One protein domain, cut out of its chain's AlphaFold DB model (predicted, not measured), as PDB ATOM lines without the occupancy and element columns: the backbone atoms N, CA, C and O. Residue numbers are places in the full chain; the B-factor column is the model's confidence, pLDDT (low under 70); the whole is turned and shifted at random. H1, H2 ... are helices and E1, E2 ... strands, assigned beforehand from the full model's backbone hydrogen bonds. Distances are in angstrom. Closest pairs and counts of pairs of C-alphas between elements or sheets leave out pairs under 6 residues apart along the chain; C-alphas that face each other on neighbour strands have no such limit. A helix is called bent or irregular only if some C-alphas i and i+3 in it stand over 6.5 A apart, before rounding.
ATOM      1  N   ASP A   2       8.919  59.307  37.711       75.56
ATOM      2  CA  ASP A   2       7.559  59.819  37.979       75.56
ATOM      3  C   ASP A   2       6.543  59.505  36.883       75.56
ATOM      4  O   ASP A   2       5.460  59.016  37.176       75.56
ATOM      5  N   PHE A   3       6.939  59.656  35.616       82.62
ATOM      6  CA  PHE A   3       6.097  59.295  34.474       82.62
ATOM      7  C   PHE A   3       5.567  57.850  34.549       82.62
ATOM      8  O   PHE A   3       4.379  57.605  34.360       82.62
ATOM      9  N   LEU A   4       6.442  56.878  34.840       83.44
ATOM     10  CA  LEU A   4       6.046  55.471  34.902       83.44
ATOM     11  C   LEU A   4       5.058  55.234  36.050       83.44
ATOM     12  O   LEU A   4       4.089  54.498  35.875       83.44
ATOM     13  N   LYS A   5       5.298  55.864  37.209       85.19
ATOM     14  CA  LYS A   5       4.392  55.777  38.358       85.19
ATOM     15  C   LYS A   5       3.025  56.384  38.028       85.19
ATOM     16  O   LYS A   5       2.005  55.778  38.342       85.19
ATOM     17  N   GLU A   6       2.998  57.532  37.357       86.06
ATOM     18  CA  GLU A   6       1.766  58.209  36.948       86.06
ATOM     19  C   GLU A   6       0.925  57.339  35.997       86.06
ATOM     20  O   GLU A   6      -0.260  57.117  36.245       86.06
ATOM     21  N   GLU A   7       1.529  56.791  34.938       87.38
ATOM     22  CA  GLU A   7       0.811  55.948  33.972       87.38
ATOM     23  C   GLU A   7       0.312  54.639  34.591       87.38
ATOM     24  O   GLU A   7      -0.833  54.243  34.368       87.38
ATOM     25  N   LEU A   8       1.134  53.986  35.417       86.69
ATOM     26  CA  LEU A   8       0.709  52.791  36.143       86.69
ATOM     27  C   LEU A   8      -0.400  53.109  37.160       86.69
ATOM     28  O   LEU A   8      -1.339  52.327  37.312       86.69
ATOM     29  N   GLY A   9      -0.354  54.279  37.803       86.94
ATOM     30  CA  GLY A   9      -1.400  54.758  38.708       86.94
ATOM     31  C   GLY A   9      -2.754  54.963  38.020       86.94
ATOM     32  O   GLY A   9      -3.796  54.705  38.621       86.94
ATOM     33  N   LYS A  10      -2.772  55.337  36.736       87.12
ATOM     34  CA  LYS A  10      -4.017  55.463  35.949       87.12
ATOM     35  C   LYS A  10      -4.683  54.115  35.669       87.12
ATOM     36  O   LYS A  10      -5.895  54.062  35.450       87.12
ATOM     37  N   VAL A  11      -3.911  53.028  35.633       88.19
ATOM     38  CA  VAL A  11      -4.418  51.689  35.288       88.19
ATOM     39  C   VAL A  11      -4.628  50.784  36.500       88.19
ATOM     40  O   VAL A  11      -5.457  49.884  36.418       88.19
ATOM     41  N   ILE A  12      -3.972  51.041  37.638       87.81
ATOM     42  CA  ILE A  12      -4.040  50.173  38.832       87.81
ATOM     43  C   ILE A  12      -5.435  50.059  39.460       87.81
ATOM     44  O   ILE A  12      -5.751  49.049  40.092       87.81
ATOM     45  N   SER A  13      -6.274  51.078  39.271       83.06
ATOM     46  CA  SER A  13      -7.654  51.120  39.772       83.06
ATOM     47  C   SER A  13      -8.653  50.422  38.846       83.06
ATOM     48  O   SER A  13      -9.820  50.272  39.207       83.06
ATOM     49  N   LYS A  14      -8.237  50.020  37.637       85.19
ATOM     50  CA  LYS A  14      -9.128  49.382  36.667       85.19
ATOM     51  C   LYS A  14      -9.336  47.906  37.038       85.19
ATOM     52  O   LYS A  14      -8.355  47.187  37.239       85.19
ATOM     53  N   PRO A  15     -10.586  47.418  37.104       77.81
ATOM     54  CA  PRO A  15     -10.851  46.015  37.403       77.81
ATOM     55  C   PRO A  15     -10.372  45.104  36.262       77.81
ATOM     56  O   PRO A  15     -10.444  45.475  35.093       77.81
ATOM     57  N   ASN A  16      -9.931  43.887  36.606       81.50
ATOM     58  CA  ASN A  16      -9.550  42.818  35.665       81.50
ATOM     59  C   ASN A  16      -8.407  43.161  34.691       81.50
ATOM     60  O   ASN A  16      -8.305  42.569  33.616       81.50
ATOM     61  N   VAL A  17      -7.533  44.093  35.064       87.19
ATOM     62  CA  VAL A  17      -6.383  44.480  34.245       87.19
ATOM     63  C   VAL A  17      -5.138  43.688  34.631       87.19
ATOM     64  O   VAL A  17      -4.796  43.549  35.805       87.19
ATOM     65  N   ASN A  18      -4.426  43.195  33.619       91.12
ATOM     66  CA  ASN A  18      -3.106  42.611  33.798       91.12
ATOM     67  C   ASN A  18      -2.044  43.717  33.798       91.12
ATOM     68  O   ASN A  18      -1.636  44.205  32.745       91.12
ATOM     69  N   LEU A  19      -1.571  44.098  34.983       92.81
ATOM     70  CA  LEU A  19      -0.614  45.199  35.136       92.81
ATOM     71  C   LEU A  19       0.752  44.926  34.491       92.81
ATOM     72  O   LEU A  19       1.440  45.866  34.096       92.81
ATOM     73  N   ALA A  20       1.145  43.660  34.324       92.50
ATOM     74  CA  ALA A  20       2.370  43.323  33.604       92.50
ATOM     75  C   ALA A  20       2.221  43.562  32.092       92.50
ATOM     76  O   ALA A  20       3.162  44.040  31.454       92.50
ATOM     77  N   ASP A  21       1.051  43.270  31.519       92.56
ATOM     78  CA  ASP A  21       0.745  43.615  30.128       92.56
ATOM     79  C   ASP A  21       0.608  45.135  29.943       92.56
ATOM     80  O   ASP A  21       1.148  45.665  28.970       92.56
ATOM     81  N   GLU A  22      -0.008  45.850  30.891       92.25
ATOM     82  CA  GLU A  22      -0.080  47.323  30.864       92.25
ATOM     83  C   GLU A  22       1.300  47.973  30.944       92.25
ATOM     84  O   GLU A  22       1.596  48.880  30.174       92.25
ATOM     85  N   LEU A  23       2.194  47.485  31.807       92.25
ATOM     86  CA  LEU A  23       3.586  47.934  31.830       92.25
ATOM     87  C   LEU A  23       4.230  47.789  30.445       92.25
ATOM     88  O   LEU A  23       4.902  48.699  29.959       92.25
ATOM     89  N   ILE A  24       4.043  46.634  29.801       91.56
ATOM     90  CA  ILE A  24       4.594  46.390  28.465       91.56
ATOM     91  C   ILE A  24       3.952  47.334  27.446       91.56
ATOM     92  O   ILE A  24       4.662  47.837  26.575       91.56
ATOM     93  N   TYR A  25       2.650  47.593  27.556       89.81
ATOM     94  CA  TYR A  25       1.929  48.557  26.733       89.81
ATOM     95  C   TYR A  25       2.482  49.978  26.928       89.81
ATOM     96  O   TYR A  25       2.828  50.626  25.946       89.81
ATOM     97  N   ILE A  26       2.690  50.440  28.162       88.38
ATOM     98  CA  ILE A  26       3.302  51.745  28.473       88.38
ATOM     99  C   ILE A  26       4.703  51.836  27.855       88.38
ATOM    100  O   ILE A  26       5.002  52.788  27.133       88.38
ATOM    101  N   CYS A  27       5.543  50.810  28.030       86.94
ATOM    102  CA  CYS A  27       6.860  50.741  27.387       86.94
ATOM    103  C   CYS A  27       6.776  50.775  25.848       86.94
ATOM    104  O   CYS A  27       7.708  51.230  25.183       86.94
ATOM    105  N   GLN A  28       5.699  50.268  25.244       84.12
ATOM    106  CA  GLN A  28       5.510  50.303  23.790       84.12
ATOM    107  C   GLN A  28       5.036  51.670  23.295       84.12
ATOM    108  O   GLN A  28       5.621  52.151  22.316       84.12
ATOM    109  N   ASN A  29       4.055  52.260  23.985       76.38
ATOM    110  CA  ASN A  29       3.246  53.396  23.532       76.38
ATOM    111  C   ASN A  29       3.623  54.742  24.144       76.38
ATOM    112  O   ASN A  29       3.122  55.760  23.677       76.38
ATOM    113  N   TYR A  30       4.560  54.796  25.099       66.44
ATOM    114  CA  TYR A  30       5.198  56.062  25.500       66.44
ATOM    115  C   TYR A  30       5.683  56.889  24.293       66.44
ATOM    116  O   TYR A  30       5.828  58.105  24.354       66.44
ATOM    117  N   PHE A  31       5.914  56.199  23.182       52.66
ATOM    118  CA  PHE A  31       6.421  56.719  21.935       52.66
ATOM    119  C   PHE A  31       5.365  57.225  20.930       52.66
ATOM    120  O   PHE A  31       5.732  58.009  20.066       52.66
ATOM    121  N   ASP A  32       4.081  56.853  21.010       52.06
ATOM    122  CA  ASP A  32       3.109  57.207  19.947       52.06
ATOM    123  C   ASP A  32       2.646  58.684  19.989       52.06
ATOM    124  O   ASP A  32       1.789  59.107  19.214       52.06
ATOM    125  N   LYS A  33       3.247  59.507  20.860       49.59
ATOM    126  CA  LYS A  33       3.114  60.971  20.822       49.59
ATOM    127  C   LYS A  33       4.030  61.539  19.720       49.59
ATOM    128  O   LYS A  33       5.195  61.150  19.648       49.59
ATOM    129  N   PRO A  34       3.545  62.450  18.855       42.81
ATOM    130  CA  PRO A  34       4.259  62.853  17.645       42.81
ATOM    131  C   PRO A  34       5.612  63.509  17.956       42.81
ATOM    132  O   PRO A  34       5.712  64.391  18.805       42.81
ATOM    133  N   VAL A  35       6.652  63.091  17.229       48.41
ATOM    134  CA  VAL A  35       8.001  63.672  17.290       48.41
ATOM    135  C   VAL A  35       8.298  64.341  15.949       48.41
ATOM    136  O   VAL A  35       8.161  63.718  14.899       48.41
ATOM    137  N   HIS A  36       8.719  65.605  15.967       53.50
ATOM    138  CA  HIS A  36       8.796  66.455  14.770       53.50
ATOM    139  C   HIS A  36      10.009  66.205  13.839       53.50
ATOM    140  O   HIS A  36      10.238  67.011  12.942       53.50
ATOM    141  N   ASN A  37      10.813  65.139  14.016       49.22
ATOM    142  CA  ASN A  37      11.981  64.893  13.148       49.22
ATOM    143  C   ASN A  37      12.413  63.409  13.025       49.22
ATOM    144  O   ASN A  37      12.305  62.631  13.974       49.22
ATOM    145  N   MET A  38      12.916  63.010  11.847       49.56
ATOM    146  CA  MET A  38      12.966  61.607  11.377       49.56
ATOM    147  C   MET A  38      14.285  60.862  11.653       49.56
ATOM    148  O   MET A  38      14.295  59.643  11.848       49.56
ATOM    149  N   THR A  39      15.407  61.577  11.722       45.56
ATOM    150  CA  THR A  39      16.756  61.027  11.977       45.56
ATOM    151  C   THR A  39      17.018  60.760  13.465       45.56
ATOM    152  O   THR A  39      17.738  59.825  13.818       45.56
ATOM    153  N   ASP A  40      16.341  61.508  14.337       49.03
ATOM    154  CA  ASP A  40      16.331  61.336  15.797       49.03
ATOM    155  C   ASP A  40      15.454  60.167  16.262       49.03
ATOM    156  O   ASP A  40      15.646  59.633  17.355       49.03
ATOM    157  N   LEU A  41      14.518  59.739  15.411       48.69
ATOM    158  CA  LEU A  41      13.528  58.710  15.704       48.69
ATOM    159  C   LEU A  41      14.224  57.365  15.998       48.69
ATOM    160  O   LEU A  41      14.193  56.859  17.111       48.69
ATOM    161  N   LYS A  42      14.990  56.791  15.062       44.38
ATOM    162  CA  LYS A  42      15.507  55.408  15.207       44.38
ATOM    163  C   LYS A  42      16.498  55.187  16.369       44.38
ATOM    164  O   LYS A  42      16.502  54.090  16.928       44.38
ATOM    165  N   LYS A  43      17.306  56.189  16.753       43.62
ATOM    166  CA  LYS A  43      18.255  56.097  17.890       43.62
ATOM    167  C   LYS A  43      17.611  56.423  19.249       43.62
ATOM    168  O   LYS A  43      18.033  55.838  20.244       43.62
ATOM    169  N   LYS A  44      16.561  57.258  19.304       49.00
ATOM    170  CA  LYS A  44      15.754  57.477  20.526       49.00
ATOM    171  C   LYS A  44      14.801  56.302  20.822       49.00
ATOM    172  O   LYS A  44      14.581  55.979  21.987       49.00
ATOM    173  N   ASN A  45      14.315  55.595  19.794       56.34
ATOM    174  CA  ASN A  45      13.203  54.631  19.896       56.34
ATOM    175  C   ASN A  45      13.426  53.387  20.767       56.34
ATOM    176  O   ASN A  45      12.471  52.897  21.365       56.34
ATOM    177  N   GLN A  46      14.631  52.808  20.788       57.25
ATOM    178  CA  GLN A  46      14.909  51.614  21.608       57.25
ATOM    179  C   GLN A  46      15.458  51.978  22.983       57.25
ATOM    180  O   GLN A  46      15.147  51.285  23.950       57.25
ATOM    181  N   LYS A  47      16.228  53.070  23.059       66.50
ATOM    182  CA  LYS A  47      16.854  53.531  24.295       66.50
ATOM    183  C   LYS A  47      15.796  53.902  25.333       66.50
ATOM    184  O   LYS A  47      15.757  53.283  26.379       66.50
ATOM    185  N   LEU A  48      14.814  54.725  24.957       77.12
ATOM    186  CA  LEU A  48      13.737  55.145  25.864       77.12
ATOM    187  C   LEU A  48      12.891  53.977  26.410       77.12
ATOM    188  O   LEU A  48      12.461  54.008  27.557       77.12
ATOM    189  N   LYS A  49      12.659  52.926  25.608       85.00
ATOM    190  CA  LYS A  49      11.932  51.721  26.065       85.00
ATOM    191  C   LYS A  49      12.754  50.918  27.067       85.00
ATOM    192  O   LYS A  49      12.192  50.374  28.014       85.00
ATOM    193  N   GLY A  50      14.062  50.836  26.823       86.38
ATOM    194  CA  GLY A  50      15.032  50.301  27.771       86.38
ATOM    195  C   GLY A  50      15.007  51.096  29.071       86.38
ATOM    196  O   GLY A  50      14.716  50.508  30.101       86.38
ATOM    197  N   ASP A  51      15.147  52.419  28.995       88.06
ATOM    198  CA  ASP A  51      15.212  53.318  30.153       88.06
ATOM    199  C   ASP A  51      13.952  53.224  31.044       88.06
ATOM    200  O   ASP A  51      14.045  53.153  32.271       88.06
ATOM    201  N   ILE A  52      12.748  53.165  30.454       90.00
ATOM    202  CA  ILE A  52      11.502  52.958  31.222       90.00
ATOM    203  C   ILE A  52      11.499  51.583  31.891       90.00
ATOM    204  O   ILE A  52      11.103  51.448  33.051       90.00
ATOM    205  N   PHE A  53      11.941  50.549  31.175       94.00
ATOM    206  CA  PHE A  53      11.997  49.199  31.717       94.00
ATOM    207  C   PHE A  53      13.082  49.050  32.798       94.00
ATOM    208  O   PHE A  53      12.888  48.293  33.747       94.00
ATOM    209  N   GLU A  54      14.175  49.806  32.710       94.12
ATOM    210  CA  GLU A  54      15.197  49.951  33.753       94.12
ATOM    211  C   GLU A  54      14.624  50.645  34.992       94.12
ATOM    212  O   GLU A  54      14.801  50.147  36.105       94.12
ATOM    213  N   CYS A  55      13.843  51.719  34.816       92.94
ATOM    214  CA  CYS A  55      13.120  52.360  35.919       92.94
ATOM    215  C   CYS A  55      12.170  51.376  36.615       92.94
ATOM    216  O   CYS A  55      12.125  51.313  37.844       92.94
ATOM    217  N   PHE A  56      11.424  50.581  35.842       95.62
ATOM    218  CA  PHE A  56      10.571  49.539  36.406       95.62
ATOM    219  C   PHE A  56      11.387  48.458  37.124       95.62
ATOM    220  O   PHE A  56      11.015  48.036  38.215       95.62
ATOM    221  N   CYS A  57      12.512  48.030  36.546       97.38
ATOM    222  CA  CYS A  57      13.416  47.077  37.180       97.38
ATOM    223  C   CYS A  57      13.896  47.598  38.540       97.38
ATOM    224  O   CYS A  57      13.899  46.841  39.507       97.38
ATOM    225  N   LEU A  58      14.240  48.884  38.647       96.50
ATOM    226  CA  LEU A  58      14.621  49.510  39.913       96.50
ATOM    227  C   LEU A  58      13.495  49.403  40.955       96.50
ATOM    228  O   LEU A  58      13.736  48.936  42.071       96.50
ATOM    229  N   LEU A  59      12.263  49.770  40.584       95.31
ATOM    230  CA  LEU A  59      11.091  49.653  41.463       95.31
ATOM    231  C   LEU A  59      10.843  48.200  41.882       95.31
ATOM    232  O   LEU A  59      10.670  47.923  43.068       95.31
ATOM    233  N   TYR A  60      10.899  47.261  40.940       97.38
ATOM    234  CA  TYR A  60      10.759  45.839  41.231       97.38
ATOM    235  C   TYR A  60      11.823  45.371  42.230       97.38
ATOM    236  O   TYR A  60      11.503  44.694  43.206       97.38
ATOM    237  N   MET A  61      13.093  45.736  42.024       97.94
ATOM    238  CA  MET A  61      14.176  45.307  42.912       97.94
ATOM    239  C   MET A  61      14.017  45.870  44.327       97.94
ATOM    240  O   MET A  61      14.273  45.159  45.299       97.94
ATOM    241  N   LYS A  62      13.535  47.109  44.453       95.88
ATOM    242  CA  LYS A  62      13.279  47.753  45.746       95.88
ATOM    243  C   LYS A  62      12.063  47.164  46.464       95.88
ATOM    244  O   LYS A  62      12.150  46.779  47.624       95.88
ATOM    245  N   TYR A  63      10.923  47.076  45.784       94.94
ATOM    246  CA  TYR A  63       9.642  46.791  46.436       94.94
ATOM    247  C   TYR A  63       9.198  45.338  46.337       94.94
ATOM    248  O   TYR A  63       8.488  44.890  47.227       94.94
ATOM    249  N   VAL A  64       9.609  44.585  45.319       95.88
ATOM    250  CA  VAL A  64       9.228  43.169  45.160       95.88
ATOM    251  C   VAL A  64      10.364  42.264  45.619       95.88
ATOM    252  O   VAL A  64      10.171  41.393  46.460       95.88
ATOM    253  N   TYR A  65      11.577  42.501  45.116       96.88
ATOM    254  CA  TYR A  65      12.755  41.719  45.507       96.88
ATOM    255  C   TYR A  65      13.337  42.139  46.871       96.88
ATOM    256  O   TYR A  65      14.081  41.370  47.473       96.88
ATOM    257  N   LYS A  66      12.960  43.323  47.381       96.44
ATOM    258  CA  LYS A  66      13.317  43.846  48.714       96.44
ATOM    259  C   LYS A  66      14.818  44.108  48.922       96.44
ATOM    260  O   LYS A  66      15.343  43.847  50.006       96.44
ATOM    261  N   LEU A  67      15.510  44.642  47.912       97.19
ATOM    262  CA  LEU A  67      16.847  45.216  48.121       97.19
ATOM    263  C   LEU A  67      16.750  46.506  48.942       97.19
ATOM    264  O   LEU A  67      15.843  47.310  48.735       97.19
ATOM    265  N   GLU A  68      17.702  46.696  49.852       96.81
ATOM    266  CA  GLU A  68      17.763  47.862  50.740       96.81
ATOM    267  C   GLU A  68      18.130  49.121  49.953       96.81
ATOM    268  O   GLU A  68      17.515  50.175  50.103       96.81
ATOM    269  N   LYS A  69      19.121  48.996  49.064       97.31
ATOM    270  CA  LYS A  69      19.547  50.069  48.165       97.31
ATOM    271  C   LYS A  69      19.599  49.554  46.736       97.31
ATOM    272  O   LYS A  69      19.942  48.400  46.488       97.31
ATOM    273  N   ILE A  70      19.251  50.413  45.790       97.62
ATOM    274  CA  ILE A  70      19.278  50.110  44.361       97.62
ATOM    275  C   ILE A  70      19.584  51.397  43.603       97.62
ATOM    276  O   ILE A  70      19.020  52.448  43.909       97.62
ATOM    277  N   TRP A  71      20.475  51.306  42.623       96.12
ATOM    278  CA  TRP A  71      20.898  52.431  41.799       96.12
ATOM    279  C   TRP A  71      20.906  52.024  40.334       96.12
ATOM    280  O   TRP A  71      21.316  50.911  39.995       96.12
ATOM    281  N   LEU A  72      20.518  52.949  39.457       94.19
ATOM    282  CA  LEU A  72      20.930  52.870  38.059       94.19
ATOM    283  C   LEU A  72      22.458  53.011  38.007       94.19
ATOM    284  O   LEU A  72      23.043  53.757  38.797       94.19
ATOM    285  N   LEU A  73      23.128  52.315  37.084       92.75
ATOM    286  CA  LEU A  73      24.596  52.314  37.028       92.75
ATOM    287  C   LEU A  73      25.155  53.746  36.933       92.75
ATOM    288  O   LEU A  73      26.106  54.105  37.627       92.75
ATOM    289  N   HIS A  74      24.520  54.594  36.122       90.44
ATOM    290  CA  HIS A  74      24.938  55.980  35.927       90.44
ATOM    291  C   HIS A  74      24.693  56.886  37.143       90.44
ATOM    292  O   HIS A  74      25.324  57.938  37.225       90.44
ATOM    293  N   GLU A  75      23.865  56.469  38.101       91.50
ATOM    294  CA  GLU A  75      23.570  57.172  39.362       91.50
ATOM    295  C   GLU A  75      24.265  56.516  40.565       91.50
ATOM    296  O   GLU A  75      24.132  56.973  41.698       91.50
ATOM    297  N   THR A  76      25.013  55.432  40.340       94.31
ATOM    298  CA  THR A  76      25.646  54.692  41.431       94.31
ATOM    299  C   THR A  76      26.744  55.548  42.086       94.31
ATOM    300  O   THR A  76      27.554  56.146  41.360       94.31
ATOM    301  N   PRO A  77      26.800  55.622  43.432       95.56
ATOM    302  CA  PRO A  77      27.874  56.298  44.158       95.56
ATOM    303  C   PRO A  77      29.264  55.761  43.793       95.56
ATOM    304  O   PRO A  77      29.432  54.569  43.536       95.56
ATOM    305  N   GLU A  78      30.277  56.629  43.771       94.75
ATOM    306  CA  GLU A  78      31.637  56.218  43.389       94.75
ATOM    307  C   GLU A  78      32.247  55.201  44.356       94.75
ATOM    308  O   GLU A  78      32.920  54.276  43.912       94.75
ATOM    309  N   ASP A  79      31.963  55.306  45.655       95.31
ATOM    310  CA  ASP A  79      32.437  54.340  46.646       95.31
ATOM    311  C   ASP A  79      31.861  52.937  46.394       95.31
ATOM    312  O   ASP A  79      32.560  51.939  46.561       95.31
ATOM    313  N   VAL A  80      30.603  52.854  45.945       95.81
ATOM    314  CA  VAL A  80      29.966  51.594  45.550       95.81
ATOM    315  C   VAL A  80      30.618  51.043  44.286       95.81
ATOM    316  O   VAL A  80      30.966  49.865  44.268       95.81
ATOM    317  N   LEU A  81      30.841  51.877  43.262       94.25
ATOM    318  CA  LEU A  81      31.526  51.468  42.028       94.25
ATOM    319  C   LEU A  81      32.936  50.932  42.307       94.25
ATOM    320  O   LEU A  81      33.300  49.880  41.786       94.25
ATOM    321  N   LEU A  82      33.697  51.609  43.174       94.31
ATOM    322  CA  LEU A  82      35.027  51.172  43.602       94.31
ATOM    323  C   LEU A  82      34.977  49.822  44.327       94.31
ATOM    324  O   LEU A  82      35.768  48.938  44.003       94.31
ATOM    325  N   LYS A  83      34.025  49.629  45.251       94.88
ATOM    326  CA  LYS A  83      33.856  48.362  45.993       94.88
ATOM    327  C   LYS A  83      33.592  47.170  45.082       94.88
ATOM    328  O   LYS A  83      34.074  46.080  45.368       94.88
ATOM    329  N   VAL A  84      32.822  47.371  44.015       93.50
ATOM    330  CA  VAL A  84      32.499  46.305  43.057       93.50
ATOM    331  C   VAL A  84      33.433  46.288  41.843       93.50
ATOM    332  O   VAL A  84      33.197  45.525  40.912       93.50
ATOM    333  N   GLY A  85      34.472  47.126  41.813       92.56
ATOM    334  CA  GLY A  85      35.446  47.175  40.720       92.56
ATOM    335  C   GLY A  85      34.872  47.602  39.362       92.56
ATOM    336  O   GLY A  85      35.358  47.137  38.331       92.56
ATOM    337  N   LEU A  86      33.841  48.454  39.339       89.75
ATOM    338  CA  LEU A  86      33.196  48.948  38.115       89.75
ATOM    339  C   LEU A  86      33.555  50.403  37.806       89.75
ATOM    340  O   LEU A  86      33.906  51.190  38.687       89.75
ATOM    341  N   LYS A  87      33.415  50.781  36.531       84.69
ATOM    342  CA  LYS A  87      33.494  52.176  36.078       84.69
ATOM    343  C   LYS A  87      32.118  52.614  35.582       84.69
ATOM    344  O   LYS A  87      31.307  51.821  35.125       84.69
ATOM    345  N   ARG A  88      31.842  53.920  35.581       78.50
ATOM    346  CA  ARG A  88      30.516  54.442  35.181       78.50
ATOM    347  C   ARG A  88      30.138  54.153  33.710       78.50
ATOM    348  O   ARG A  88      28.981  54.298  33.340       78.50
ATOM    349  N   LYS A  89      31.098  53.756  32.863       70.88
ATOM    350  CA  LYS A  89      30.936  53.556  31.407       70.88
ATOM    351  C   LYS A  89      30.759  52.083  31.001       70.88
ATOM    352  O   LYS A  89      31.131  51.709  29.889       70.88
ATOM    353  N   ASP A  90      30.246  51.242  31.891       65.12
ATOM    354  CA  ASP A  90      30.096  49.816  31.604       65.12
ATOM    355  C   ASP A  90      28.836  49.517  30.771       65.12
ATOM    356  O   ASP A  90      27.777  50.109  30.946       65.12
ATOM    357  N   MET A  91      28.977  48.601  29.807       71.81
ATOM    358  CA  MET A  91      28.019  48.382  28.707       71.81
ATOM    359  C   MET A  91      27.061  47.196  28.928       71.81
ATOM    360  O   MET A  91      26.385  46.774  27.987       71.81
ATOM    361  N   GLY A  92      27.046  46.600  30.125       86.31
ATOM    362  CA  GLY A  92      26.253  45.393  30.394       86.31
ATOM    363  C   GLY A  92      25.640  45.274  31.788       86.31
ATOM    364  O   GLY A  92      24.803  44.407  31.985       86.31
ATOM    365  N   ILE A  93      26.019  46.099  32.760       94.75
ATOM    366  CA  ILE A  93      25.322  46.146  34.052       94.75
ATOM    367  C   ILE A  93      24.489  47.419  34.033       94.75
ATOM    368  O   ILE A  93      25.051  48.496  33.885       94.75
ATOM    369  N   ASP A  94      23.170  47.304  34.157       95.56
ATOM    370  CA  ASP A  94      22.293  48.480  34.101       95.56
ATOM    371  C   ASP A  94      21.984  48.998  35.511       95.56
ATOM    372  O   ASP A  94      21.849  50.205  35.709       95.56
ATOM    373  N   LEU A  95      21.907  48.100  36.506       96.81
ATOM    374  CA  LEU A  95      21.663  48.453  37.905       96.81
ATOM    375  C   LEU A  95      22.582  47.695  38.861       96.81
ATOM    376  O   LEU A  95      22.959  46.542  38.623       96.81
ATOM    377  N   ILE A  96      22.859  48.343  39.990       97.56
ATOM    378  CA  ILE A  96      23.559  47.759  41.133       97.56
ATOM    379  C   ILE A  96      22.644  47.867  42.340       97.56
ATOM    380  O   ILE A  96      22.136  48.943  42.652       97.56
ATOM    381  N   GLY A  97      22.426  46.745  43.014       98.00
ATOM    382  CA  GLY A  97      21.642  46.687  44.238       98.00
ATOM    383  C   GLY A  97      22.458  46.196  45.422       98.00
ATOM    384  O   GLY A  97      23.486  45.546  45.245       98.00
ATOM    385  N   GLN A  98      21.986  46.497  46.625       98.25
ATOM    386  CA  GLN A  98      22.567  46.054  47.883       98.25
ATOM    387  C   GLN A  98      21.456  45.554  48.809       98.25
ATOM    388  O   GLN A  98      20.425  46.218  48.954       98.25
ATOM    389  N   ASP A  99      21.643  44.386  49.422       97.69
ATOM    390  CA  ASP A  99      20.721  43.898  50.453       97.69
ATOM    391  C   ASP A  99      21.041  44.476  51.844       97.69
ATOM    392  O   ASP A  99      22.001  45.223  52.033       97.69
ATOM    393  N   LYS A 100      20.212  44.139  52.838       95.81
ATOM    394  CA  LYS A 100      20.341  44.638  54.219       95.81
ATOM    395  C   LYS A 100      21.625  44.202  54.926       95.81
ATOM    396  O   LYS A 100      22.006  44.820  55.912       95.81
ATOM    397  N   ILE A 101      22.254  43.130  54.451       96.12
ATOM    398  CA  ILE A 101      23.478  42.562  55.030       96.12
ATOM    399  C   ILE A 101      24.711  43.226  54.392       96.12
ATOM    400  O   ILE A 101      25.800  43.194  54.956       96.12
ATOM    401  N   GLY A 102      24.528  43.896  53.252       96.12
ATOM    402  CA  GLY A 102      25.567  44.640  52.552       96.12
ATOM    403  C   GLY A 102      26.061  43.957  51.280       96.12
ATOM    404  O   GLY A 102      26.933  44.520  50.614       96.12
ATOM    405  N   ASP A 103      25.492  42.807  50.905       97.81
ATOM    406  CA  ASP A 103      25.885  42.080  49.700       97.81
ATOM    407  C   ASP A 103      25.398  42.793  48.435       97.81
ATOM    408  O   ASP A 103      24.254  43.254  48.369       97.81
ATOM    409  N   TYR A 104      26.243  42.824  47.401       98.12
ATOM    410  CA  TYR A 104      25.931  43.473  46.129       98.12
ATOM    411  C   TYR A 104      25.311  42.530  45.095       98.12
ATOM    412  O   TYR A 104      25.606  41.335  45.020       98.12
ATOM    413  N   TYR A 105      24.469  43.107  44.246       98.50
ATOM    414  CA  TYR A 105      23.722  42.440  43.187       98.50
ATOM    415  C   TYR A 105      23.973  43.188  41.881       98.50
ATOM    416  O   TYR A 105      23.789  44.403  41.825       98.50
ATOM    417  N   ALA A 106      24.363  42.464  40.833       97.62
ATOM    418  CA  ALA A 106      24.485  43.020  39.489       97.62
ATOM    419  C   ALA A 106      23.235  42.667  38.685       97.62
ATOM    420  O   ALA A 106      22.851  41.494  38.622       97.62
ATOM    421  N   ILE A 107      22.600  43.663  38.066       98.38
ATOM    422  CA  ILE A 107      21.356  43.473  37.322       98.38
ATOM    423  C   ILE A 107      21.498  44.012  35.895       98.38
ATOM    424  O   ILE A 107      21.896  45.156  35.685       98.38
ATOM    425  N   GLN A 108      21.111  43.194  34.918       97.44
ATOM    426  CA  GLN A 108      20.868  43.616  33.538       97.44
ATOM    427  C   GLN A 108      19.360  43.569  33.270       97.44
ATOM    428  O   GLN A 108      18.750  42.493  33.271       97.44
ATOM    429  N   ALA A 109      18.768  44.725  32.984       96.44
ATOM    430  CA  ALA A 109      17.403  44.877  32.517       96.44
ATOM    431  C   ALA A 109      17.368  44.844  30.982       96.44
ATOM    432  O   ALA A 109      18.000  45.627  30.282       96.44
ATOM    433  N   LYS A 110      16.609  43.906  30.411       94.25
ATOM    434  CA  LYS A 110      16.526  43.733  28.960       94.25
ATOM    435  C   LYS A 110      15.091  43.653  28.472       94.25
ATOM    436  O   LYS A 110      14.445  42.605  28.552       94.25
ATOM    437  N   TYR A 111      14.631  44.754  27.888       93.38
ATOM    438  CA  TYR A 111      13.332  44.843  27.232       93.38
ATOM    439  C   TYR A 111      13.331  44.185  25.839       93.38
ATOM    440  O   TYR A 111      14.290  44.279  25.063       93.38
ATOM    441  N   ARG A 112      12.215  43.542  25.487       91.69
ATOM    442  CA  ARG A 112      11.919  43.008  24.154       91.69
ATOM    443  C   ARG A 112      10.492  43.317  23.742       91.69
ATOM    444  O   ARG A 112       9.556  43.200  24.525       91.69
ATOM    445  N   LYS A 113      10.305  43.603  22.453       87.94
ATOM    446  CA  LYS A 113       8.974  43.555  21.848       87.94
ATOM    447  C   LYS A 113       8.522  42.094  21.816       87.94
ATOM    448  O   LYS A 113       9.149  41.277  21.143       87.94
ATOM    449  N   ARG A 114       7.468  41.773  22.565       84.69
ATOM    450  CA  ARG A 114       6.885  40.427  22.594       84.69
ATOM    451  C   ARG A 114       6.005  40.208  21.368       84.69
ATOM    452  O   ARG A 114       5.375  41.143  20.875       84.69
ATOM    453  N   ASN A 115       5.955  38.968  20.898       82.00
ATOM    454  CA  ASN A 115       5.005  38.529  19.884       82.00
ATOM    455  C   ASN A 115       4.023  37.550  20.537       82.00
ATOM    456  O   ASN A 115       4.453  36.542  21.088       82.00
ATOM    457  N   LYS A 116       2.714  37.827  20.465       76.19
ATOM    458  CA  LYS A 116       1.683  36.947  21.043       76.19
ATOM    459  C   LYS A 116       1.699  35.540  20.428       76.19
ATOM    460  O   LYS A 116       1.394  34.574  21.113       76.19
ATOM    461  N   ASN A 117       2.143  35.420  19.177       85.50
ATOM    462  CA  ASN A 117       2.148  34.164  18.425       85.50
ATOM    463  C   ASN A 117       3.482  33.406  18.523       85.50
ATOM    464  O   ASN A 117       3.615  32.324  17.956       85.50
ATOM    465  N   LYS A 118       4.508  33.961  19.190       90.38
ATOM    466  CA  LYS A 118       5.831  33.326  19.271       90.38
ATOM    467  C   LYS A 118       6.537  33.625  20.585       90.38
ATOM    468  O   LYS A 118       6.722  34.783  20.951       90.38
ATOM    469  N   LYS A 119       7.070  32.569  21.211       90.75
ATOM    470  CA  LYS A 119       7.939  32.693  22.388       90.75
ATOM    471  C   LYS A 119       9.105  33.638  22.105       90.75
ATOM    472  O   LYS A 119       9.916  33.422  21.201       90.75
ATOM    473  N   THR A 120       9.203  34.673  22.922       93.94
ATOM    474  CA  THR A 120      10.279  35.656  22.917       93.94
ATOM    475  C   THR A 120      11.355  35.188  23.886       93.94
ATOM    476  O   THR A 120      11.080  34.903  25.047       93.94
ATOM    477  N   THR A 121      12.594  35.070  23.413       94.50
ATOM    478  CA  THR A 121      13.713  34.555  24.212       94.50
ATOM    479  C   THR A 121      14.926  35.461  24.074       94.50
ATOM    480  O   THR A 121      15.289  35.836  22.958       94.50
ATOM    481  N   ILE A 122      15.571  35.787  25.194       94.88
ATOM    482  CA  ILE A 122      16.863  36.481  25.188       94.88
ATOM    483  C   ILE A 122      17.963  35.491  24.813       94.88
ATOM    484  O   ILE A 122      18.059  34.406  25.391       94.88
ATOM    485  N   THR A 123      18.794  35.847  23.836       93.75
ATOM    486  CA  THR A 123      19.898  34.989  23.385       93.75
ATOM    487  C   THR A 123      21.162  35.216  24.211       93.75
ATOM    488  O   THR A 123      21.358  36.283  24.784       93.75
ATOM    489  N   TRP A 124      22.073  34.238  24.218       91.00
ATOM    490  CA  TRP A 124      23.368  34.371  24.897       91.00
ATOM    491  C   TRP A 124      24.177  35.572  24.403       91.00
ATOM    492  O   TRP A 124      24.656  36.363  25.204       91.00
ATOM    493  N   LYS A 125      24.245  35.778  23.079       92.62
ATOM    494  CA  LYS A 125      24.940  36.923  22.460       92.62
ATOM    495  C   LYS A 125      24.467  38.276  23.006       92.62
ATOM    496  O   LYS A 125      25.194  39.257  22.962       92.62
ATOM    497  N   GLN A 126      23.232  38.346  23.499       92.81
ATOM    498  CA  GLN A 126      22.649  39.563  24.060       92.81
ATOM    499  C   GLN A 126      22.987  39.785  25.540       92.81
ATOM    500  O   GLN A 126      22.745  40.886  26.033       92.81
ATOM    501  N   LEU A 127      23.483  38.756  26.230       94.31
ATOM    502  CA  LEU A 127      23.836  38.757  27.653       94.31
ATOM    503  C   LEU A 127      25.331  38.513  27.889       94.31
ATOM    504  O   LEU A 127      25.796  38.658  29.012       94.31
ATOM    505  N   SER A 128      26.098  38.154  26.859       92.31
ATOM    506  CA  SER A 128      27.508  37.780  26.993       92.31
ATOM    507  C   SER A 128      28.352  38.882  27.628       92.31
ATOM    508  O   SER A 128      29.215  38.581  28.441       92.31
ATOM    509  N   THR A 129      28.084  40.153  27.313       92.69
ATOM    510  CA  THR A 129      28.789  41.291  27.925       92.69
ATOM    511  C   THR A 129      28.480  41.421  29.414       92.69
ATOM    512  O   THR A 129      29.393  41.647  30.196       92.69
ATOM    513  N   PHE A 130      27.219  41.226  29.818       94.88
ATOM    514  CA  PHE A 130      26.827  41.217  31.229       94.88
ATOM    515  C   PHE A 130      27.563  40.116  31.992       94.88
ATOM    516  O   PHE A 130      28.242  40.408  32.973       94.88
ATOM    517  N   TYR A 131      27.506  38.877  31.494       93.44
ATOM    518  CA  TYR A 131      28.183  37.752  32.137       93.44
ATOM    519  C   TYR A 131      29.707  37.924  32.171       93.44
ATOM    520  O   TYR A 131      30.335  37.613  33.175       93.44
ATOM    521  N   ALA A 132      30.313  38.466  31.110       92.06
ATOM    522  CA  ALA A 132      31.742  38.763  31.102       92.06
ATOM    523  C   ALA A 132      32.122  39.816  32.157       92.06
ATOM    524  O   ALA A 132      33.148  39.665  32.815       92.06
ATOM    525  N   LEU A 133      31.297  40.854  32.336       92.94
ATOM    526  CA  LEU A 133      31.545  41.903  33.326       92.94
ATOM    527  C   LEU A 133      31.418  41.374  34.753       92.94
ATOM    528  O   LEU A 133      32.370  41.511  35.507       92.94
ATOM    529  N   VAL A 134      30.321  40.699  35.109       93.62
ATOM    530  CA  VAL A 134      30.120  40.192  36.485       93.62
ATOM    531  C   VAL A 134      31.128  39.115  36.902       93.62
ATOM    532  O   VAL A 134      31.279  38.844  38.086       93.62
ATOM    533  N   LEU A 135      31.823  38.489  35.946       91.00
ATOM    534  CA  LEU A 135      32.946  37.587  36.223       91.00
ATOM    535  C   LEU A 135      34.273  38.329  36.437       91.00
ATOM    536  O   LEU A 135      35.188  37.785  37.052       91.00
ATOM    537  N   LYS A 136      34.410  39.540  35.887       92.06
ATOM    538  CA  LYS A 136      35.605  40.390  36.007       92.06
ATOM    539  C   LYS A 136      35.494  41.422  37.125       92.06
ATOM    540  O   LYS A 136      36.514  41.985  37.511       92.06
ATOM    541  N   THR A 137      34.287  41.664  37.622       93.25
ATOM    542  CA  THR A 137      33.970  42.649  38.654       93.25
ATOM    543  C   THR A 137      33.141  42.008  39.768       93.25
ATOM    544  O   THR A 137      32.749  40.845  39.678       93.25
ATOM    545  N   GLY A 138      32.915  42.730  40.860       90.31
ATOM    546  CA  GLY A 138      32.274  42.219  42.067       90.31
ATOM    547  C   GLY A 138      33.086  42.529  43.327       90.31
ATOM    548  O   GLY A 138      34.035  43.308  43.268       90.31
ATOM    549  N   PRO A 139      32.718  41.937  44.474       95.56
ATOM    550  CA  PRO A 139      31.906  40.726  44.607       95.56
ATOM    551  C   PRO A 139      30.402  40.950  44.400       95.56
ATOM    552  O   PRO A 139      29.832  41.912  44.903       95.56
ATOM    553  N   PHE A 140      29.747  40.005  43.716       96.81
ATOM    554  CA  PHE A 140      28.287  39.935  43.613       96.81
ATOM    555  C   PHE A 140      27.748  38.617  44.177       96.81
ATOM    556  O   PHE A 140      28.291  37.532  43.918       96.81
ATOM    557  N   LYS A 141      26.640  38.725  44.915       97.69
ATOM    558  CA  LYS A 141      25.862  37.603  45.452       97.69
ATOM    559  C   LYS A 141      24.909  37.013  44.423       97.69
ATOM    560  O   LYS A 141      24.728  35.799  44.392       97.69
ATOM    561  N   LYS A 142      24.314  37.850  43.567       97.94
ATOM    562  CA  LYS A 142      23.529  37.398  42.411       97.94
ATOM    563  C   LYS A 142      23.855  38.195  41.153       97.94
ATOM    564  O   LYS A 142      24.089  39.402  41.210       97.94
ATOM    565  N   HIS A 143      23.767  37.505  40.022       97.00
ATOM    566  CA  HIS A 143      23.754  38.058  38.674       97.00
ATOM    567  C   HIS A 143      22.331  37.915  38.134       97.00
ATOM    568  O   HIS A 143      21.869  36.810  37.832       97.00
ATOM    569  N   ILE A 144      21.600  39.024  38.073       98.06
ATOM    570  CA  ILE A 144      20.177  39.017  37.750       98.06
ATOM    571  C   ILE A 144      19.959  39.490  36.316       98.06
ATOM    572  O   ILE A 144      20.239  40.633  35.967       98.06
ATOM    573  N   VAL A 145      19.365  38.627  35.497       97.81
ATOM    574  CA  VAL A 145      18.798  39.014  34.203       97.81
ATOM    575  C   VAL A 145      17.315  39.302  34.394       97.81
ATOM    576  O   VAL A 145      16.533  38.390  34.668       97.81
ATOM    577  N   PHE A 146      16.922  40.558  34.228       98.25
ATOM    578  CA  PHE A 146      15.544  41.018  34.341       98.25
ATOM    579  C   PHE A 146      14.971  41.300  32.950       98.25
ATOM    580  O   PHE A 146      15.517  42.096  32.191       98.25
ATOM    581  N   THR A 147      13.894  40.628  32.553       97.44
ATOM    582  CA  THR A 147      13.368  40.735  31.187       97.44
ATOM    583  C   THR A 147      11.866  40.503  31.116       97.44
ATOM    584  O   THR A 147      11.298  39.713  31.864       97.44
ATOM    585  N   ASN A 148      11.216  41.148  30.148       95.81
ATOM    586  CA  ASN A 148       9.836  40.853  29.768       95.81
ATOM    587  C   ASN A 148       9.737  39.745  28.697       95.81
ATOM    588  O   ASN A 148       8.655  39.482  28.182       95.81
ATOM    589  N   ALA A 149      10.846  39.109  28.312       95.81
ATOM    590  CA  ALA A 149      10.817  37.912  27.481       95.81
ATOM    591  C   ALA A 149      10.267  36.705  28.266       95.81
ATOM    592  O   ALA A 149      10.258  36.694  29.500       95.81
ATOM    593  N   ASP A 150       9.853  35.659  27.551       95.25
ATOM    594  CA  ASP A 150       9.333  34.434  28.169       95.25
ATOM    595  C   ASP A 150      10.470  33.593  28.776       95.25
ATOM    596  O   ASP A 150      10.270  32.861  29.745       95.25
ATOM    597  N   SER A 151      11.684  33.712  28.227       94.12
ATOM    598  CA  SER A 151      12.882  33.058  28.759       94.12
ATOM    599  C   SER A 151      14.178  33.785  28.384       94.12
ATOM    600  O   SER A 151      14.206  34.641  27.496       94.12
ATOM    601  N   ALA A 152      15.272  33.413  29.044       93.44
ATOM    602  CA  ALA A 152      16.628  33.791  28.667       93.44
ATOM    603  C   ALA A 152      17.484  32.529  28.536       93.44
ATOM    604  O   ALA A 152      17.443  31.655  29.406       93.44
ATOM    605  N   ARG A 153      18.247  32.423  27.445       88.88
ATOM    606  CA  ARG A 153      19.193  31.321  27.256       88.88
ATOM    607  C   ARG A 153      20.431  31.544  28.111       88.88
ATOM    608  O   ARG A 153      21.004  32.631  28.112       88.88
ATOM    609  N   HIS A 154      20.850  30.475  28.768       83.25
ATOM    610  CA  HIS A 154      22.121  30.373  29.464       83.25
ATOM    611  C   HIS A 154      23.047  29.450  28.667       83.25
ATOM    612  O   HIS A 154      22.561  28.546  27.984       83.25
ATOM    613  N   VAL A 155      24.354  29.686  28.736       83.50
ATOM    614  CA  VAL A 155      25.368  28.786  28.175       83.50
ATOM    615  C   VAL A 155      26.212  28.272  29.330       83.50
ATOM    616  O   VAL A 155      26.666  29.057  30.153       83.50
ATOM    617  N   GLY A 156      26.393  26.954  29.397       82.94
ATOM    618  CA  GLY A 156      27.042  26.295  30.528       82.94
ATOM    619  C   GLY A 156      26.112  26.100  31.727       82.94
ATOM    620  O   GLY A 156      24.899  26.343  31.653       82.94
ATOM    621  N   ASN A 157      26.696  25.644  32.832       84.31
ATOM    622  CA  ASN A 157      25.972  25.359  34.066       84.31
ATOM    623  C   ASN A 157      25.610  26.659  34.780       84.31
ATOM    624  O   ASN A 157      26.454  27.536  34.943       84.31
ATOM    625  N   LYS A 158      24.350  26.770  35.208       86.12
ATOM    626  CA  LYS A 158      23.932  27.861  36.087       86.12
ATOM    627  C   LYS A 158      24.537  27.656  37.463       86.12
ATOM    628  O   LYS A 158      24.541  26.538  37.979       86.12
ATOM    629  N   THR A 159      24.988  28.747  38.050       91.50
ATOM    630  CA  THR A 159      25.418  28.791  39.440       91.50
ATOM    631  C   THR A 159      24.263  29.237  40.326       91.50
ATOM    632  O   THR A 159      23.221  29.703  39.854       91.50
ATOM    633  N   ASP A 160      24.451  29.126  41.634       93.69
ATOM    634  CA  ASP A 160      23.553  29.711  42.621       93.69
ATOM    635  C   ASP A 160      23.473  31.240  42.489       93.69
ATOM    636  O   ASP A 160      22.456  31.826  42.862       93.69
ATOM    637  N   LYS A 161      24.488  31.898  41.919       95.44
ATOM    638  CA  LYS A 161      24.480  33.344  41.665       95.44
ATOM    639  C   LYS A 161      23.519  33.747  40.546       95.44
ATOM    640  O   LYS A 161      23.005  34.864  40.570       95.44
ATOM    641  N   ASP A 162      23.237  32.867  39.591       95.44
ATOM    642  CA  ASP A 162      22.502  33.234  38.380       95.44
ATOM    643  C   ASP A 162      20.985  33.207  38.597       95.44
ATOM    644  O   ASP A 162      20.373  32.164  38.846       95.44
ATOM    645  N   LEU A 163      20.341  34.363  38.432       96.50
ATOM    646  CA  LEU A 163      18.891  34.501  38.533       96.50
ATOM    647  C   LEU A 163      18.320  35.116  37.256       96.50
ATOM    648  O   LEU A 163      18.819  36.104  36.728       96.50
ATOM    649  N   THR A 164      17.214  34.558  36.764       96.75
ATOM    650  CA  THR A 164      16.453  35.152  35.661       96.75
ATOM    651  C   THR A 164      15.042  35.478  36.122       96.75
ATOM    652  O   THR A 164      14.296  34.598  36.563       96.75
ATOM    653  N   ILE A 165      14.664  36.742  35.978       97.81
ATOM    654  CA  ILE A 165      13.312  37.237  36.198       97.81
ATOM    655  C   ILE A 165      12.701  37.505  34.827       97.81
ATOM    656  O   ILE A 165      13.147  38.388  34.102       97.81
ATOM    657  N   THR A 166      11.730  36.677  34.451       96.94
ATOM    658  CA  THR A 166      11.050  36.719  33.150       96.94
ATOM    659  C   THR A 166       9.649  37.305  33.282       96.94
ATOM    660  O   THR A 166       9.158  37.511  34.397       96.94
ATOM    661  N   TYR A 167       8.954  37.468  32.152       95.56
ATOM    662  CA  TYR A 167       7.552  37.895  32.127       95.56
ATOM    663  C   TYR A 167       6.658  37.113  33.098       95.56
ATOM    664  O   TYR A 167       5.825  37.699  33.778       95.56
ATOM    665  N   ASN A 168       6.871  35.801  33.230       95.12
ATOM    666  CA  ASN A 168       6.069  34.963  34.123       95.12
ATOM    667  C   ASN A 168       6.159  35.385  35.594       95.12
ATOM    668  O   ASN A 168       5.211  35.150  36.336       95.12
ATOM    669  N   ARG A 169       7.281  35.973  36.032       96.00
ATOM    670  CA  ARG A 169       7.388  36.547  37.382       96.00
ATOM    671  C   ARG A 169       6.700  37.904  37.463       96.00
ATOM    672  O   ARG A 169       6.020  38.154  38.447       96.00
ATOM    673  N   LEU A 170       6.809  38.731  36.422       95.06
ATOM    674  CA  LEU A 170       6.118  40.027  36.364       95.06
ATOM    675  C   LEU A 170       4.597  39.851  36.437       95.06
ATOM    676  O   LEU A 170       3.915  40.566  37.161       95.06
ATOM    677  N   ASN A 171       4.087  38.828  35.755       93.69
ATOM    678  CA  ASN A 171       2.674  38.464  35.748       93.69
ATOM    679  C   ASN A 171       2.152  37.940  37.101       93.69
ATOM    680  O   ASN A 171       0.953  37.749  37.269       93.69
ATOM    681  N   LYS A 172       3.049  37.646  38.049       95.31
ATOM    682  CA  LYS A 172       2.712  37.152  39.391       95.31
ATOM    683  C   LYS A 172       2.839  38.223  40.473       95.31
ATOM    684  O   LYS A 172       2.586  37.910  41.630       95.31
ATOM    685  N   ILE A 173       3.238  39.445  40.113       95.00
ATOM    686  CA  ILE A 173       3.285  40.564  41.055       95.00
ATOM    687  C   ILE A 173       1.861  40.830  41.540       95.00
ATOM    688  O   ILE A 173       0.939  41.020  40.740       95.00
ATOM    689  N   THR A 174       1.689  40.827  42.853       93.00
ATOM    690  CA  THR A 174       0.399  41.050  43.499       93.00
ATOM    691  C   THR A 174      -0.037  42.506  43.370       93.00
ATOM    692  O   THR A 174       0.782  43.415  43.238       93.00
ATOM    693  N   HIS A 175      -1.344  42.755  43.458       89.88
ATOM    694  CA  HIS A 175      -1.881  44.121  43.444       89.88
ATOM    695  C   HIS A 175      -1.262  44.999  44.547       89.88
ATOM    696  O   HIS A 175      -0.907  46.147  44.300       89.88
ATOM    697  N   PHE A 176      -1.029  44.425  45.730       89.81
ATOM    698  CA  PHE A 176      -0.365  45.107  46.840       89.81
ATOM    699  C   PHE A 176       1.082  45.505  46.517       89.81
ATOM    700  O   PHE A 176       1.484  46.633  46.780       89.81
ATOM    701  N   GLU A 177       1.866  44.620  45.901       93.50
ATOM    702  CA  GLU A 177       3.232  44.945  45.474       93.50
ATOM    703  C   GLU A 177       3.260  46.035  44.395       93.50
ATOM    704  O   GLU A 177       4.149  46.890  44.405       93.50
ATOM    705  N   TRP A 178       2.271  46.055  43.494       92.94
ATOM    706  CA  TRP A 178       2.096  47.165  42.557       92.94
ATOM    707  C   TRP A 178       1.823  48.483  43.283       92.94
ATOM    708  O   TRP A 178       2.480  49.474  42.975       92.94
ATOM    709  N   LEU A 179       0.933  48.499  44.281       91.19
ATOM    710  CA  LEU A 179       0.678  49.694  45.099       91.19
ATOM    711  C   LEU A 179       1.950  50.182  45.807       91.19
ATOM    712  O   LEU A 179       2.250  51.376  45.761       91.19
ATOM    713  N   GLN A 180       2.734  49.263  46.381       91.56
ATOM    714  CA  GLN A 180       4.018  49.589  47.012       91.56
ATOM    715  C   GLN A 180       4.998  50.238  46.026       91.56
ATOM    716  O   GLN A 180       5.618  51.246  46.358       91.56
ATOM    717  N   MET A 181       5.117  49.702  44.804       90.81
ATOM    718  CA  MET A 181       5.989  50.272  43.764       90.81
ATOM    719  C   MET A 181       5.585  51.684  43.340       90.81
ATOM    720  O   MET A 181       6.444  52.481  42.954       90.81
ATOM    721  N   LEU A 182       4.293  51.997  43.396       88.25
ATOM    722  CA  LEU A 182       3.784  53.325  43.072       88.25
ATOM    723  C   LEU A 182       3.896  54.308  44.237       88.25
ATOM    724  O   LEU A 182       3.544  55.468  44.053       88.25
ATOM    725  N   GLU A 183       4.383  53.862  45.404       77.50
ATOM    726  CA  GLU A 183       4.390  54.649  46.647       77.50
ATOM    727  C   GLU A 183       3.000  55.225  46.963       77.50
ATOM    728  O   GLU A 183       2.860  56.257  47.617       77.50
ATOM    729  N   LEU A 184       1.949  54.548  46.496       60.16
ATOM    730  CA  LEU A 184       0.588  54.872  46.874       60.16
ATOM    731  C   LEU A 184       0.415  54.354  48.295       60.16
ATOM    732  O   LEU A 184       0.402  53.142  48.512       60.16
ATOM    733  N   GLU A 185       0.327  55.278  49.257       43.03
ATOM    734  CA  GLU A 185       0.043  54.957  50.654       43.03
ATOM    735  C   GLU A 185      -1.151  54.000  50.710       43.03
ATOM    736  O   GLU A 185      -2.298  54.365  50.426       43.03
ATOM    737  N   THR A 186      -0.900  52.752  51.101       43.22
ATOM    738  CA  THR A 186      -1.994  51.907  51.562       43.22
ATOM    739  C   THR A 186      -2.508  52.534  52.854       43.22
ATOM    740  O   THR A 186      -1.722  52.917  53.717       43.22
ATOM    741  N   LYS A 187      -3.833  52.677  53.002       44.62
ATOM    742  CA  LYS A 187      -4.467  53.307  54.183       44.62
ATOM    743  C   LYS A 187      -4.027  52.703  55.535       44.62
ATOM    744  O   LYS A 187      -4.323  53.280  56.577       44.62
ATOM    745  N   THR A 188      -3.322  51.576  55.522       43.97
ATOM    746  CA  THR A 188      -2.657  50.909  56.644       43.97
ATOM    747  C   THR A 188      -1.579  51.758  57.337       43.97
ATOM    748  O   THR A 188      -1.571  51.789  58.567       43.97
ATOM    749  N   ASP A 189      -0.777  52.555  56.619       43.88
ATOM    750  CA  ASP A 189       0.314  53.348  57.238       43.88
ATOM    751  C   ASP A 189      -0.205  54.547  58.066       43.88
ATOM    752  O   ASP A 189       0.421  55.010  59.027       43.88
ATOM    753  N   LYS A 190      -1.421  55.025  57.761       41.28
ATOM    754  CA  LYS A 190      -2.117  56.036  58.577       41.28
ATOM    755  C   LYS A 190      -2.656  55.466  59.885       41.28
ATOM    756  O   LYS A 190      -2.817  56.218  60.845       41.28
ATOM    757  N   TYR A 191      -2.929  54.164  59.946       44.91
ATOM    758  CA  TYR A 191      -3.430  53.539  61.165       44.91
ATOM    759  C   TYR A 191      -2.296  53.349  62.180       44.91
ATOM    760  O   TYR A 191      -2.422  53.836  63.302       44.91
ATOM    761  N   GLU A 192      -1.151  52.781  61.785       47.25
ATOM    762  CA  GLU A 192      -0.009  52.575  62.698       47.25
ATOM    763  C   GLU A 192       0.584  53.896  63.220       47.25
ATOM    764  O   GLU A 192       0.766  54.053  64.431       47.25
ATOM    765  N   SER A 193       0.741  54.906  62.357       48.59
ATOM    766  CA  SER A 193       1.218  56.240  62.768       48.59
ATOM    767  C   SER A 193       0.240  56.998  63.685       48.59
ATOM    768  O   SER A 193       0.656  57.857  64.471       48.59
ATOM    769  N   SER A 194      -1.059  56.679  63.635       50.78
ATOM    770  CA  SER A 194      -2.067  57.233  64.553       50.78
ATOM    771  C   SER A 194      -2.119  56.511  65.906       50.78
ATOM    772  O   SER A 194      -2.453  57.130  66.921       50.78
ATOM    773  N   VAL A 195      -1.759  55.223  65.938       48.62
ATOM    774  CA  VAL A 195      -1.740  54.393  67.150       48.62
ATOM    775  C   VAL A 195      -0.497  54.686  67.994       48.62
ATOM    776  O   VAL A 195      -0.618  54.828  69.213       48.62
ATOM    777  N   GLU A 196       0.674  54.882  67.379       48.81
ATOM    778  CA  GLU A 196       1.892  55.270  68.114       48.81
ATOM    779  C   GLU A 196       1.779  56.654  68.763       48.81
ATOM    780  O   GLU A 196       2.192  56.832  69.910       48.81
ATOM    781  N   LYS A 197       1.111  57.612  68.106       46.75
ATOM    782  CA  LYS A 197       0.854  58.952  68.669       46.75
ATOM    783  C   LYS A 197      -0.160  58.964  69.823       46.75
ATOM    784  O   LYS A 197      -0.312  59.992  70.480       46.75
ATOM    785  N   LYS A 198      -0.854  57.849  70.088       53.25
ATOM    786  CA  LYS A 198      -1.875  57.716  71.144       53.25
ATOM    787  C   LYS A 198      -1.452  56.849  72.334       53.25
ATOM    788  O   LYS A 198      -2.289  56.575  73.198       53.25
ATOM    789  N   LYS A 199      -0.183  56.440  72.442       54.38
ATOM    790  CA  LYS A 199       0.312  55.837  73.689       54.38
ATOM    791  C   LYS A 199       0.454  56.925  74.756       54.38
ATOM    792  O   LYS A 199       1.403  57.700  74.747       54.38
ATOM    793  N   LEU A 200      -0.524  56.989  75.662       64.25
ATOM    794  CA  LEU A 200      -0.459  57.820  76.867       64.25
ATOM    795  C   LEU A 200       0.788  57.438  77.670       64.25
ATOM    796  O   LEU A 200       1.072  56.249  77.842       64.25
ATOM    797  N   SER A 201       1.510  58.433  78.184       72.25
ATOM    798  CA  SER A 201       2.617  58.169  79.102       72.25
ATOM    799  C   SER A 201       2.097  57.481  80.369       72.25
ATOM    800  O   SER A 201       0.923  57.609  80.735       72.25
ATOM    801  N   ILE A 202       2.975  56.758  81.068       67.31
ATOM    802  CA  ILE A 202       2.643  56.080  82.332       67.31
ATOM    803  C   ILE A 202       1.995  57.060  83.326       67.31
ATOM    804  O   ILE A 202       1.023  56.712  83.995       67.31
ATOM    805  N   GLU A 203       2.458  58.310  83.346       70.12
ATOM    806  CA  GLU A 203       1.941  59.363  84.219       70.12
ATOM    807  C   GLU A 203       0.519  59.805  83.837       70.12
ATOM    808  O   GLU A 203      -0.348  59.964  84.695       70.12
ATOM    809  N   GLN A 204       0.226  59.904  82.537       76.75
ATOM    810  CA  GLN A 204      -1.121  60.215  82.047       76.75
ATOM    811  C   GLN A 204      -2.109  59.069  82.316       76.75
ATOM    812  O   GLN A 204      -3.285  59.303  82.607       76.75
ATOM    813  N   ILE A 205      -1.637  57.819  82.258       73.69
ATOM    814  CA  ILE A 205      -2.418  56.642  82.663       73.69
ATOM    815  C   ILE A 205      -2.692  56.689  84.173       73.69
ATOM    816  O   ILE A 205      -3.815  56.418  84.603       73.69
ATOM    817  N   ARG A 206      -1.697  57.078  84.981       75.94
ATOM    818  CA  ARG A 206      -1.813  57.196  86.441       75.94
ATOM    819  C   ARG A 206      -2.804  58.286  86.857       75.94
ATOM    820  O   ARG A 206      -3.668  58.018  87.690       75.94
ATOM    821  N   GLN A 207      -2.763  59.455  86.220       78.50
ATOM    822  CA  GLN A 207      -3.728  60.538  86.450       78.50
ATOM    823  C   GLN A 207      -5.160  60.140  86.074       78.50
ATOM    824  O   GLN A 207      -6.091  60.406  86.831       78.50
ATOM    825  N   LYS A 208      -5.354  59.441  84.946       80.31
ATOM    826  CA  LYS A 208      -6.683  58.928  84.572       80.31
ATOM    827  C   LYS A 208      -7.217  57.900  85.568       80.31
ATOM    828  O   LYS A 208      -8.409  57.913  85.856       80.31
ATOM    829  N   ARG A 209      -6.352  57.037  86.112       78.06
ATOM    830  CA  ARG A 209      -6.733  56.086  87.169       78.06
ATOM    831  C   ARG A 209      -7.125  56.818  88.455       78.06
ATOM    832  O   ARG A 209      -8.184  56.527  88.991       78.06
ATOM    833  N   LEU A 210      -6.342  57.804  88.894       76.94
ATOM    834  CA  LEU A 210      -6.662  58.649  90.056       76.94
ATOM    835  C   LEU A 210      -8.013  59.364  89.907       76.94
ATOM    836  O   LEU A 210      -8.811  59.332  90.835       76.94
ATOM    837  N   LEU A 211      -8.296  59.935  88.732       78.50
ATOM    838  CA  LEU A 211      -9.582  60.577  88.420       78.50
ATOM    839  C   LEU A 211     -10.762  59.597  88.400       78.50
ATOM    840  O   LEU A 211     -11.881  59.957  88.756       78.50
ATOM    841  N   TYR A 212     -10.532  58.363  87.953       74.56
ATOM    842  CA  TYR A 212     -11.543  57.310  87.976       74.56
ATOM    843  C   TYR A 212     -11.849  56.865  89.412       74.56
ATOM    844  O   TYR A 212     -13.014  56.740  89.783       74.56
ATOM    845  N   PHE A 213     -10.815  56.682  90.238       71.56
ATOM    846  CA  PHE A 213     -10.983  56.306  91.641       71.56
ATOM    847  C   PHE A 213     -11.575  57.437  92.489       71.56
ATOM    848  O   PHE A 213     -12.401  57.151  93.347       71.56
ATOM    849  N   SER A 214     -11.250  58.705  92.219       72.38
ATOM    850  CA  SER A 214     -11.854  59.835  92.939       72.38
ATOM    851  C   SER A 214     -13.331  60.041  92.596       72.38
ATOM    852  O   SER A 214     -14.109  60.403  93.471       72.38
ATOM    853  N   LYS A 215     -13.748  59.760  91.352       64.56
ATOM    854  CA  LYS A 215     -15.165  59.798  90.949       64.56
ATOM    855  C   LYS A 215     -16.000  58.648  91.513       64.56
ATOM    856  O   LYS A 215     -17.192  58.830  91.721       64.56
ATOM    857  N   ASN A 216     -15.390  57.485  91.741       57.38
ATOM    858  CA  ASN A 216     -16.091  56.273  92.184       57.38
ATOM    859  C   ASN A 216     -15.934  55.986  93.690       57.38
ATOM    860  O   ASN A 216     -16.370  54.939  94.168       57.38
ATOM    861  N   HIS A 217     -15.327  56.903  94.446       57.47
ATOM    862  CA  HIS A 217     -15.293  56.890  95.910       57.47
ATOM    863  C   HIS A 217     -15.810  58.224  96.464       57.47
ATOM    864  O   HIS A 217     -15.121  58.973  97.149       57.47
TER     865      HIS A 217
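Overview. This is residues 2 to 217 of the 220 residues of the protein "Restriction endonuclease" of seawater metagenome (UniProt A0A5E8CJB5). A twisted sheet of five strands forms the core of the body, with the long helix H3 over one face and the shorter H5 over the other; H1, H2 and H7 pack on H3, and a thin tail bearing H8 and H9 sticks far out with residues 187 to 199, 201 to 207 and 209 to 217. This tail lies at one end of the longest axis and lengthens it, while residues 32 to 40, between H2 and H3, make a smaller free loop. The printed part has 216 residues, with nine named helices and five named strands in the order H1 H2 H3 E1 H4 E2 E3 H5 E4 E5 H6 H7 H8 H9. The sheet is mixed, in the order E1 E2 E3 E4 E5, and the class is mixed, helices and strands. The whole is loose, with a radius of gyration of the C-alphas of 23.4 A and spans of 87 by 42 by 34 A.

Along the chain. The strands are E1, residues 69 to 72, E2, residues 95 to 98, E3, residues 104 to 110 and 19.6 A long, E4, residues 142 to 147 and 15.5 A long, and E5, residues 162 to 165. E3 begins at C-alpha 104 at (25.931, 43.473, 46.129). H3, residues 41 to 63, is 33.2 A long from first to last C-alpha and is only just irregular: C-alphas 43 and 46 are 6.7 A apart. H5 is residues 128 to 136, H4 residues 78 to 83 and H6 residues 167 to 170. H1, residues 2 to 12 and 15.1 A long, begins at C-alpha 2 at (7.559, 59.819, 37.979); H2 is residues 19 to 29 and H7 residues 175 to 181. H8 is residues 188 to 196, and H9, residues 202 to 215 and 20.1 A long, ends at C-alpha 215 at (-15.165, 59.798, 90.949).

Arrangement. E1 and E2 are antiparallel, with N 71 and O 96 at 2.9 A, within hydrogen-bond range. E2 and E3 form a hairpin, with N 105 and O 97 at 2.8 A. E3 and E4 are parallel at 20 degrees, with N 108 and O 144 at 2.9 A. E4 and the edge strand E5 are parallel at 26 degrees, with N 165 and O 145 at 2.8 A. E3, H5 and E4 make a strand-helix-strand unit, two parallel neighbour strands with a helix between, and its crossover is right-handed. H5 lies over E3 and E4 at a height over the sheet of 10.1 A. H3 is on the opposite face, giving three layers, helices on both faces of a sheet; the closest C-alphas of H3 and E3 are those of Glu 54 and Ala 109, 5.7 A apart. H4 and H6 only graze the sheet. H2 and H3 form a helical hairpin at a shallow tilt of 24 degrees, closest at the C-alphas of Cys 27 and Lys 49, 5.3 A. H3 touches H7 with residues 59 to 63 alone, closest at the C-alphas of Leu 59 and Met 181, 5.6 A. H1 and H7 touch at a shallow tilt of 12 degrees, opposite ways, closest at the C-alphas of Ile 12 and Trp 178, 7.8 A. H1 and H2 touch at a steep tilt of 50 degrees, closest at the C-alphas of Ile 12 and Leu 19, 7.1 A. The helix packing is part aligned, part crossed. H8 and H9 are apart from each other. Every O i to N i+4 pair is within hydrogen-bond range in H2, H4, H5, H7, H8 and H9, against 6 of 7 in H1 and 16 of 19 in H3; H6 is too short for such a pair.

Size, cuts and confidence. The C-alphas farthest apart are those of Thr 39 and His 217, 89.9 A. The printed part has no cut. The links H2 to H3, H4 to E2, E3 to H5 and E4 to E5 are long. The mean pLDDT of the printed part is 83.3; it is under 70 at residues 30 to 47, 90, 184 to 200, 202 and 215 to 217.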